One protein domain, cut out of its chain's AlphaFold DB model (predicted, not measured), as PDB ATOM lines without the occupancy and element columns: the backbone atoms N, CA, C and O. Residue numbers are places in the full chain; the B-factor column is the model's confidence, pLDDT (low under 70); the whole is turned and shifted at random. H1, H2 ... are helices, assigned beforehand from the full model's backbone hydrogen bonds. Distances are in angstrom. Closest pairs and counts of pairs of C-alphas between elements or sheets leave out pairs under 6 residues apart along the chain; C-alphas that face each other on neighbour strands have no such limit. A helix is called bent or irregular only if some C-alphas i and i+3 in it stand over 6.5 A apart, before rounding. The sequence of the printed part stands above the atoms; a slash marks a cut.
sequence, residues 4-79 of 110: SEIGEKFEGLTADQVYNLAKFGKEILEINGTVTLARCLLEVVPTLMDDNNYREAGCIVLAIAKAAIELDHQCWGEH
ATOM      1  N   SER A   4      41.133 -14.781 -31.624       71.50
ATOM      2  CA  SER A   4      40.977 -13.576 -32.442       71.50
ATOM      3  C   SER A   4      39.563 -13.405 -33.010       71.50
ATOM      4  O   SER A   4      39.119 -12.277 -33.180       71.50
ATOM      5  N   GLU A   5      38.836 -14.499 -33.255       78.50
ATOM      6  CA  GLU A   5      37.465 -14.491 -33.794       78.50
ATOM      7  C   GLU A   5      36.413 -14.244 -32.695       78.50
ATOM      8  O   GLU A   5      35.261 -13.913 -32.980       78.50
ATOM      9  N   ILE A   6      36.795 -14.401 -31.424       79.50
ATOM     10  CA  ILE A   6      35.890 -14.240 -30.281       79.50
ATOM     11  C   ILE A   6      35.530 -12.764 -30.086       79.50
ATOM     12  O   ILE A   6      34.360 -12.446 -29.890       79.50
ATOM     13  N   GLY A   7      36.501 -11.854 -30.201       73.25
ATOM     14  CA  GLY A   7      36.252 -10.415 -30.059       73.25
ATOM     15  C   GLY A   7      35.243  -9.880 -31.081       73.25
ATOM     16  O   GLY A   7      34.386  -9.075 -30.729       73.25
ATOM     17  N   GLU A   8      35.270 -10.384 -32.319       77.81
ATOM     18  CA  GLU A   8      34.298 -10.017 -33.361       77.81
ATOM     19  C   GLU A   8      32.877 -10.496 -33.029       77.81
ATOM     20  O   GLU A   8      31.910  -9.771 -33.262       77.81
ATOM     21  N   LYS A   9      32.736 -11.687 -32.430       82.38
ATOM     22  CA  LYS A   9      31.435 -12.212 -31.980       82.38
ATOM     23  C   LYS A   9      30.877 -11.503 -30.749       82.38
ATOM     24  O   LYS A   9      29.664 -11.484 -30.574       82.38
ATOM     25  N   PHE A  10      31.744 -10.932 -29.919       84.06
ATOM     26  CA  PHE A  10      31.371 -10.158 -28.736       84.06
ATOM     27  C   PHE A  10      31.455  -8.646 -28.986       84.06
ATOM     28  O   PHE A  10      31.848  -7.895 -28.100       84.06
ATOM     29  N   GLU A  11      31.116  -8.190 -30.195       88.56
ATOM     30  CA  GLU A  11      30.962  -6.760 -30.514       88.56
ATOM     31  C   GLU A  11      32.194  -5.893 -30.167       88.56
ATOM     32  O   GLU A  11      32.081  -4.714 -29.833       88.56
ATOM     33  N   GLY A  12      33.397  -6.467 -30.262       86.12
ATOM     34  CA  GLY A  12      34.660  -5.768 -30.036       86.12
ATOM     35  C   GLY A  12      35.240  -5.883 -28.625       86.12
ATOM     36  O   GLY A  12      36.174  -5.142 -28.311       86.12
ATOM     37  N   LEU A  13      34.743  -6.792 -27.773       89.62
ATOM     38  CA  LEU A  13      35.413  -7.086 -26.501       89.62
ATOM     39  C   LEU A  13      36.852  -7.577 -26.720       89.62
ATOM     40  O   LEU A  13      37.136  -8.396 -27.597       89.62
ATOM     41  N   THR A  14      37.767  -7.115 -25.868       89.69
ATOM     42  CA  THR A  14      39.138  -7.635 -25.822       89.69
ATOM     43  C   THR A  14      39.172  -9.035 -25.209       89.69
ATOM     44  O   THR A  14      38.263  -9.437 -24.479       89.69
ATOM     45  N   ALA A  15      40.259  -9.774 -25.441       87.38
ATOM     46  CA  ALA A  15      40.448 -11.099 -24.848       87.38
ATOM     47  C   ALA A  15      40.343 -11.081 -23.310       87.38
ATOM     48  O   ALA A  15      39.681 -11.942 -22.733       87.38
ATOM     49  N   ASP A  16      40.917 -10.068 -22.651       91.50
ATOM     50  CA  ASP A  16      40.840  -9.915 -21.193       91.50
ATOM     51  C   ASP A  16      39.406  -9.645 -20.717       91.50
ATOM     52  O   ASP A  16      38.976 -10.170 -19.689       91.50
ATOM     53  N   GLN A  17      38.635  -8.844 -21.460       92.50
ATOM     54  CA  GLN A  17      37.231  -8.581 -21.136       92.50
ATOM     55  C   GLN A  17      36.387  -9.851 -21.262       92.50
ATOM     56  O   GLN A  17      35.623 -10.165 -20.350       92.50
ATOM     57  N   VAL A  18      36.573 -10.617 -22.342       91.25
ATOM     58  CA  VAL A  18      35.908 -11.914 -22.526       91.25
ATOM     59  C   VAL A  18      36.283 -12.875 -21.402       91.25
ATOM     60  O   VAL A  18      35.400 -13.497 -20.815       91.25
ATOM     61  N   TYR A  19      37.569 -12.969 -21.058       91.06
ATOM     62  CA  TYR A  19      38.037 -13.821 -19.968       91.06
ATOM     63  C   TYR A  19      37.379 -13.451 -18.634       91.06
ATOM     64  O   TYR A  19      36.889 -14.332 -17.929       91.06
ATOM     65  N   ASN A  20      37.314 -12.161 -18.301       95.19
ATOM     66  CA  ASN A  20      36.705 -11.700 -17.054       95.19
ATOM     67  C   ASN A  20      35.199 -12.002 -16.996       95.19
ATOM     68  O   ASN A  20      34.711 -12.441 -15.954       95.19
ATOM     69  N   LEU A  21      34.471 -11.826 -18.103       93.75
ATOM     70  CA  LEU A  21      33.045 -12.165 -18.175       93.75
ATOM     71  C   LEU A  21      32.811 -13.678 -18.097       93.75
ATOM     72  O   LEU A  21      31.929 -14.123 -17.363       93.75
ATOM     73  N   ALA A  22      33.621 -14.473 -18.799       92.75
ATOM     74  CA  ALA A  22      33.554 -15.930 -18.741       92.75
ATOM     75  C   ALA A  22      33.862 -16.449 -17.330       92.75
ATOM     76  O   ALA A  22      33.171 -17.335 -16.832       92.75
ATOM     77  N   LYS A  23      34.861 -15.862 -16.657       95.81
ATOM     78  CA  LYS A  23      35.196 -16.175 -15.266       95.81
ATOM     79  C   LYS A  23      34.034 -15.854 -14.326       95.81
ATOM     80  O   LYS A  23      33.668 -16.710 -13.531       95.81
ATOM     81  N   PHE A  24      33.427 -14.674 -14.456       96.19
ATOM     82  CA  PHE A  24      32.254 -14.298 -13.666       96.19
ATOM     83  C   PHE A  24      31.092 -15.282 -13.862       96.19
ATOM     84  O   PHE A  24      30.536 -15.787 -12.889       96.19
ATOM     85  N   GLY A  25      30.755 -15.612 -15.113       94.94
ATOM     86  CA  GLY A  25      29.706 -16.589 -15.411       94.94
ATOM     87  C   GLY A  25      30.012 -17.966 -14.819       94.94
ATOM     88  O   GLY A  25      29.139 -18.587 -14.216       94.94
ATOM     89  N   LYS A  26      31.270 -18.411 -14.919       94.88
ATOM     90  CA  LYS A  26      31.731 -19.666 -14.323       94.88
ATOM     91  C   LYS A  26      31.572 -19.674 -12.802       94.88
ATOM     92  O   LYS A  26      31.021 -20.636 -12.284       94.88
ATOM     93  N   GLU A  27      31.982 -18.616 -12.107       94.75
ATOM     94  CA  GLU A  27      31.842 -18.502 -10.646       94.75
ATOM     95  C   GLU A  27      30.374 -18.577 -10.197       94.75
ATOM     96  O   GLU A  27      30.072 -19.235  -9.205       94.75
ATOM     97  N   ILE A  28      29.446 -17.967 -10.944       93.62
ATOM     98  CA  ILE A  28      28.004 -18.071 -10.662       93.62
ATOM     99  C   ILE A  28      27.500 -19.501 -10.865       93.62
ATOM    100  O   ILE A  28      26.776 -20.031 -10.019       93.62
ATOM    101  N   LEU A  29      27.881 -20.140 -11.974       93.19
ATOM    102  CA  LEU A  29      27.469 -21.509 -12.271       93.19
ATOM    103  C   LEU A  29      28.064 -22.508 -11.275       93.19
ATOM    104  O   LEU A  29      27.382 -23.453 -10.901       93.19
ATOM    105  N   GLU A  30      29.281 -22.291 -10.777       91.94
ATOM    106  CA  GLU A  30      29.926 -23.152  -9.776       91.94
ATOM    107  C   GLU A  30      29.209 -23.177  -8.419       91.94
ATOM    108  O   GLU A  30      29.454 -24.087  -7.630       91.94
ATOM    109  N   ILE A  31      28.292 -22.242  -8.144       89.12
ATOM    110  CA  ILE A  31      27.512 -22.250  -6.901       89.12
ATOM    111  C   ILE A  31      26.574 -23.462  -6.856       89.12
ATOM    112  O   ILE A  31      26.497 -24.124  -5.826       89.12
ATOM    113  N   ASN A  32      25.827 -23.725  -7.937       87.75
ATOM    114  CA  ASN A  32      24.738 -24.715  -7.933       87.75
ATOM    115  C   ASN A  32      24.379 -25.303  -9.316       87.75
ATOM    116  O   ASN A  32      23.436 -26.084  -9.414       87.75
ATOM    117  N   GLY A  33      25.075 -24.932 -10.389       91.12
ATOM    118  CA  GLY A  33      24.707 -25.310 -11.758       91.12
ATOM    119  C   GLY A  33      23.497 -24.541 -12.272       91.12
ATOM    120  O   GLY A  33      22.951 -23.683 -11.582       91.12
ATOM    121  N   THR A  34      23.068 -24.822 -13.499       91.69
ATOM    122  CA  THR A  34      21.962 -24.095 -14.147       91.69
ATOM    123  C   THR A  34      20.611 -24.435 -13.526       91.69
ATOM    124  O   THR A  34      19.859 -23.534 -13.149       91.69
ATOM    125  N   VAL A  35      20.314 -25.728 -13.365       88.81
ATOM    126  CA  VAL A  35      19.000 -26.224 -12.925       88.81
ATOM    127  C   VAL A  35      18.674 -25.773 -11.502       88.81
ATOM    128  O   VAL A  35      17.608 -25.203 -11.248       88.81
ATOM    129  N   THR A  36      19.591 -25.996 -10.558       90.69
ATOM    130  CA  THR A  36      19.354 -25.631  -9.153       90.69
ATOM    131  C   THR A  36      19.362 -24.115  -8.969       90.69
ATOM    132  O   THR A  36      18.504 -23.604  -8.247       90.69
ATOM    133  N   LEU A  37      20.255 -23.383  -9.651       92.56
ATOM    134  CA  LEU A  37      20.260 -21.917  -9.623       92.56
ATOM    135  C   LEU A  37      18.920 -21.352 -10.104       92.56
ATOM    136  O   LEU A  37      18.298 -20.572  -9.387       92.56
ATOM    137  N   ALA A  38      18.441 -21.784 -11.273       94.88
ATOM    138  CA  ALA A  38      17.171 -21.331 -11.823       94.88
ATOM    139  C   ALA A  38      16.003 -21.585 -10.863       94.88
ATOM    140  O   ALA A  38      15.235 -20.666 -10.574       94.88
ATOM    141  N   ARG A  39      15.893 -22.809 -10.325       95.00
ATOM    142  CA  ARG A  39      14.822 -23.174  -9.387       95.00
ATOM    143  C   ARG A  39      14.832 -22.280  -8.149       95.00
ATOM    144  O   ARG A  39      13.808 -21.688  -7.824       95.00
ATOM    145  N   CYS A  40      15.981 -22.157  -7.482       94.81
ATOM    146  CA  CYS A  40      16.090 -21.376  -6.251       94.81
ATOM    147  C   CYS A  40      15.792 -19.889  -6.479       94.81
ATOM    148  O   CYS A  40      15.133 -19.265  -5.653       94.81
ATOM    149  N   LEU A  41      16.230 -19.315  -7.604       96.44
ATOM    150  CA  LEU A  41      15.918 -17.924  -7.929       96.44
ATOM    151  C   LEU A  41      14.415 -17.733  -8.178       96.44
ATOM    152  O   LEU A  41      13.830 -16.796  -7.635       96.44
ATOM    153  N   LEU A  42      13.770 -18.636  -8.927       97.50
ATOM    154  CA  LEU A  42      12.329 -18.569  -9.198       97.50
ATOM    155  C   LEU A  42      11.466 -18.672  -7.934       97.50
ATOM    156  O   LEU A  42      10.412 -18.045  -7.883       97.50
ATOM    157  N   GLU A  43      11.907 -19.408  -6.914       97.44
ATOM    158  CA  GLU A  43      11.204 -19.496  -5.625       97.44
ATOM    159  C   GLU A  43      11.192 -18.159  -4.864       97.44
ATOM    160  O   GLU A  43      10.239 -17.865  -4.141       97.44
ATOM    161  N   VAL A  44      12.218 -17.318  -5.042       96.38
ATOM    162  CA  VAL A  44      12.334 -16.022  -4.349       96.38
ATOM    163  C   VAL A  44      11.631 -14.892  -5.116       96.38
ATOM    164  O   VAL A  44      11.185 -13.924  -4.498       96.38
ATOM    165  N   VAL A  45      11.474 -15.014  -6.442       97.38
ATOM    166  CA  VAL A  45      10.871 -13.973  -7.301       97.38
ATOM    167  C   VAL A  45       9.511 -13.473  -6.791       97.38
ATOM    168  O   VAL A  45       9.378 -12.256  -6.685       97.38
ATOM    169  N   PRO A  46       8.513 -14.318  -6.449       96.31
ATOM    170  CA  PRO A  46       7.207 -13.831  -5.996       96.31
ATOM    171  C   PRO A  46       7.319 -12.903  -4.783       96.31
ATOM    172  O   PRO A  46       6.794 -11.795  -4.802       96.31
ATOM    173  N   THR A  47       8.119 -13.300  -3.791       95.94
ATOM    174  CA  THR A  47       8.360 -12.513  -2.575       95.94
ATOM    175  C   THR A  47       8.962 -11.139  -2.884       95.94
ATOM    176  O   THR A  47       8.572 -10.145  -2.279       95.94
ATOM    177  N   LEU A  48       9.901 -11.058  -3.834       96.56
ATOM    178  CA  LEU A  48      10.510  -9.784  -4.244       96.56
ATOM    179  C   LEU A  48       9.558  -8.913  -5.070       96.56
ATOM    180  O   LEU A  48       9.652  -7.691  -5.034       96.56
ATOM    181  N   MET A  49       8.670  -9.538  -5.839       93.75
ATOM    182  CA  MET A  49       7.727  -8.846  -6.716       93.75
ATOM    183  C   MET A  49       6.514  -8.293  -5.960       93.75
ATOM    184  O   MET A  49       5.917  -7.321  -6.429       93.75
ATOM    185  N   ASP A  50       6.175  -8.876  -4.809       95.00
ATOM    186  CA  ASP A  50       5.054  -8.453  -3.962       95.00
ATOM    187  C   ASP A  50       5.326  -7.131  -3.217       95.00
ATOM    188  O   ASP A  50       4.391  -6.388  -2.906       95.00
ATOM    189  N   ASP A  51       6.595  -6.790  -2.970       91.88
ATOM    190  CA  ASP A  51       7.001  -5.511  -2.378       91.88
ATOM    191  C   ASP A  51       7.529  -4.556  -3.462       91.88
ATOM    192  O   ASP A  51       8.553  -4.796  -4.105       91.88
ATOM    193  N   ASN A  52       6.855  -3.415  -3.637       89.31
ATOM    194  CA  ASN A  52       7.239  -2.404  -4.627       89.31
ATOM    195  C   ASN A  52       8.676  -1.881  -4.452       89.31
ATOM    196  O   ASN A  52       9.274  -1.466  -5.444       89.31
ATOM    197  N   ASN A  53       9.242  -1.916  -3.240       95.75
ATOM    198  CA  ASN A  53      10.632  -1.512  -3.002       95.75
ATOM    199  C   ASN A  53      11.646  -2.519  -3.566       95.75
ATOM    200  O   ASN A  53      12.786  -2.146  -3.833       95.75
ATOM    201  N   TYR A  54      11.242  -3.778  -3.761       95.94
ATOM    202  CA  TYR A  54      12.103  -4.862  -4.242       95.94
ATOM    203  C   TYR A  54      11.742  -5.351  -5.644       95.94
ATOM    204  O   TYR A  54      12.428  -6.216  -6.187       95.94
ATOM    205  N   ARG A  55      10.728  -4.758  -6.278       94.38
ATOM    206  CA  ARG A  55      10.264  -5.159  -7.609       94.38
ATOM    207  C   ARG A  55      11.370  -5.149  -8.667       94.38
ATOM    208  O   ARG A  55      11.410  -6.042  -9.509       94.38
ATOM    209  N   GLU A  56      12.281  -4.176  -8.625       96.69
ATOM    210  CA  GLU A  56      13.443  -4.149  -9.527       96.69
ATOM    211  C   GLU A  56      14.366  -5.355  -9.296       96.69
ATOM    212  O   GLU A  56      14.728  -6.046 -10.249       96.69
ATOM    213  N   ALA A  57      14.672  -5.671  -8.034       97.38
ATOM    214  CA  ALA A  57      15.443  -6.859  -7.681       97.38
ATOM    215  C   ALA A  57      14.733  -8.145  -8.134       97.38
ATOM    216  O   ALA A  57      15.376  -9.033  -8.687       97.38
ATOM    217  N   GLY A  58      13.406  -8.221  -7.983       97.88
ATOM    218  CA  GLY A  58      12.592  -9.328  -8.491       97.88
ATOM    219  C   GLY A  58      12.734  -9.522 -10.003       97.88
ATOM    220  O   GLY A  58      12.955 -10.644 -10.461       97.88
ATOM    221  N   CYS A  59      12.698  -8.437 -10.781       97.56
ATOM    222  CA  CYS A  59      12.930  -8.479 -12.227       97.56
ATOM    223  C   CYS A  59      14.343  -8.967 -12.586       97.56
ATOM    224  O   CYS A  59      14.487  -9.781 -13.499       97.56
ATOM    225  N   ILE A  60      15.375  -8.501 -11.872       97.75
ATOM    226  CA  ILE A  60      16.771  -8.920 -12.089       97.75
ATOM    227  C   ILE A  60      16.935 -10.414 -11.791       97.75
ATOM    228  O   ILE A  60      17.467 -11.156 -12.615       97.75
ATOM    229  N   VAL A  61      16.428 -10.876 -10.645       97.69
ATOM    230  CA  VAL A  61      16.475 -12.289 -10.239       97.69
ATOM    231  C   VAL A  61      15.757 -13.172 -11.260       97.69
ATOM    232  O   VAL A  61      16.288 -14.207 -11.662       97.69
ATOM    233  N   LEU A  62      14.588 -12.740 -11.743       97.94
ATOM    234  CA  LEU A  62      13.851 -13.451 -12.786       97.94
ATOM    235  C   LEU A  62      14.638 -13.527 -14.102       97.94
ATOM    236  O   LEU A  62      14.621 -14.566 -14.760       97.94
ATOM    237  N   ALA A  63      15.322 -12.451 -14.496       97.81
ATOM    238  CA  ALA A  63      16.140 -12.436 -15.707       97.81
ATOM    239  C   ALA A  63      17.320 -13.419 -15.612       97.81
ATOM    240  O   ALA A  63      17.563 -14.170 -16.554       97.81
ATOM    241  N   ILE A  64      17.994 -13.481 -14.461       96.81
ATOM    242  CA  ILE A  64      19.086 -14.438 -14.224       96.81
ATOM    243  C   ILE A  64      18.561 -15.878 -14.256       96.81
ATOM    244  O   ILE A  64      19.167 -16.739 -14.890       96.81
ATOM    245  N   ALA A  65      17.411 -16.141 -13.626       97.06
ATOM    246  CA  ALA A  65      16.800 -17.466 -13.649       97.06
ATOM    247  C   ALA A  65      16.478 -17.926 -15.079       97.06
ATOM    248  O   ALA A  65      16.756 -19.068 -15.437       97.06
ATOM    249  N   LYS A  66      15.942 -17.027 -15.916       97.75
ATOM    250  CA  LYS A  66      15.684 -17.313 -17.335       97.75
ATOM    251  C   LYS A  66      16.963 -17.619 -18.106       97.75
ATOM    252  O   LYS A  66      16.982 -18.606 -18.828       97.75
ATOM    253  N   ALA A  67      18.028 -16.846 -17.898       96.88
ATOM    254  CA  ALA A  67      19.314 -17.102 -18.544       96.88
ATOM    255  C   ALA A  67      19.888 -18.483 -18.169       96.88
ATOM    256  O   ALA A  67      20.402 -19.197 -19.027       96.88
ATOM    257  N   ALA A  68      19.749 -18.902 -16.905       95.62
ATOM    258  CA  ALA A  68      20.154 -20.239 -16.472       95.62
ATOM    259  C   ALA A  68      19.309 -21.353 -17.127       95.62
ATOM    260  O   ALA A  68      19.863 -22.373 -17.529       95.62
ATOM    261  N   ILE A  69      17.995 -21.149 -17.282       96.62
ATOM    262  CA  ILE A  69      17.093 -22.091 -17.975       96.62
ATOM    263  C   ILE A  69      17.428 -22.187 -19.464       96.62
ATOM    264  O   ILE A  69      17.445 -23.276 -20.024       96.62
ATOM    265  N   GLU A  70      17.696 -21.060 -20.118       97.12
ATOM    266  CA  GLU A  70      18.082 -21.035 -21.530       97.12
ATOM    267  C   GLU A  70      19.389 -21.800 -21.762       97.12
ATOM    268  O   GLU A  70      19.477 -22.586 -22.705       97.12
ATOM    269  N   LEU A  71      20.365 -21.641 -20.866       95.88
ATOM    270  CA  LEU A  71      21.611 -22.399 -20.919       95.88
ATOM    271  C   LEU A  71      21.395 -23.902 -20.678       95.88
ATOM    272  O   LEU A  71      22.020 -24.721 -21.349       95.88
ATOM    273  N   ASP A  72      20.496 -24.278 -19.763       93.06
ATOM    274  CA  ASP A  72      20.103 -25.679 -19.567       93.06
ATOM    275  C   ASP A  72      19.445 -26.259 -20.828       93.06
ATOM    276  O   ASP A  72      19.868 -27.294 -21.337       93.06
ATOM    277  N   HIS A  73      18.478 -25.553 -21.418       95.00
ATOM    278  CA  HIS A  73      17.868 -25.960 -22.684       95.00
ATOM    279  C   HIS A  73      18.897 -26.108 -23.810       95.00
ATOM    280  O   HIS A  73      18.777 -27.024 -24.623       95.00
ATOM    281  N   GLN A  74      19.916 -25.246 -23.856       95.69
ATOM    282  CA  GLN A  74      21.008 -25.380 -24.815       95.69
ATOM    283  C   GLN A  74      21.841 -26.645 -24.561       95.69
ATOM    284  O   GLN A  74      22.171 -27.343 -25.518       95.69
ATOM    285  N   CYS A  75      22.133 -26.983 -23.299       93.56
ATOM    286  CA  CYS A  75      22.804 -28.237 -22.936       93.56
ATOM    287  C   CYS A  75      22.040 -29.443 -23.509       93.56
ATOM    288  O   CYS A  75      22.606 -30.252 -24.248       93.56
ATOM    289  N   TRP A  76      20.727 -29.505 -23.267       91.12
ATOM    290  CA  TRP A  76      19.863 -30.558 -23.809       91.12
ATOM    291  C   TRP A  76      19.813 -30.566 -25.338       91.12
ATOM    292  O   TRP A  76      19.932 -31.630 -25.945       91.12
ATOM    293  N   GLY A  77      19.667 -29.395 -25.965       94.06
ATOM    294  CA  GLY A  77      19.597 -29.257 -27.421       94.06
ATOM    295  C   GLY A  77      20.890 -29.647 -28.142       94.06
ATOM    296  O   GLY A  77      20.838 -30.135 -29.268       94.06
ATOM    297  N   GLU A  78      22.043 -29.474 -27.494       95.25
ATOM    298  CA  GLU A  78      23.353 -29.882 -28.015       95.25
ATOM    299  C   GLU A  78      23.804 -31.270 -27.532       95.25
ATOM    300  O   GLU A  78      24.924 -31.678 -27.839       95.25
ATOM    301  N   HIS A  79      22.964 -31.997 -26.787       93.56
ATOM    302  CA  HIS A  79      23.311 -33.277 -26.155       93.56
ATOM    303  C   HIS A  79      24.585 -33.213 -25.295       93.56
ATOM    304  O   HIS A  79      25.332 -34.185 -25.188       93.56
TER     305      HIS A  79
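AT A GLANCE: This is residues 4 to 79 of the 110 residues of an uncharacterized protein of Bacteroides acidifaciens (UniProt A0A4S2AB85). What is the shape? The long helix H2 is sharply bent; its second arm H2b folds back with H3 as a long helical hairpin, while its first arm H2a leads away from that hairpin, residues 19 to 27 sticking out, to the short H1 near its far end. How is it made up and how large is it? The printed part has 76 residues with helices H1, H2 and H3 in that order and no named strand, an all-helix class. It is loose, with a radius of gyration of the C-alphas of 15.2 A and spans of 46 by 32 by 19 A.

IN THESE COORDINATES: Where does the first helix lie? H1, residues 4 to 9, begins at C-alpha 4 (40.977, -13.576, -32.442). What follows? H2, residues 15 to 50, was assigned as one helix by its hydrogen bonds, but is bent: C-alphas 31 and 34 are 9.3 A apart. Its arms are H2a, residues 15 to 31, 24.8 A long, and H2b, residues 34 to 50, 25.2 A long and irregular, with C-alphas 43 and 46 6.9 A apart. Where does the last helix end? H3, residues 55 to 77, 32.6 A long, ends at C-alpha 77 (19.597, -29.257, -27.421).

HOW THE PARTS SIT: What does H1 meet? It only just touches H2a, with 3 pairs of C-alphas within 8 A, the closest those of Gly 7 and Ala 15 at 6.7 A. How do the arms and H3 stand? H2a and H2b are about perpendicular at 81 degrees. H2b and H3 touch as a hairpin, closest at the C-alphas of Ala 38 and Ala 65, 4.3 A, at a shallow tilt of 24 degrees, opposite ways; H2a and H3 are apart. Are the backbones complete? Every O i to N i+4 pair is within hydrogen-bond range in H3, but 1 of 2 in H1, 12 of 13 in H2a and 10 of 13 in H2b.

THE WHOLE: How far does it reach? The two C-alphas farthest apart, those of Ser 4 and Asp 50, are 46.1 A apart. Are there cuts or long links? The printed part has no cut, and both links are tight. Is confidence low anywhere? No printed residue is under 70.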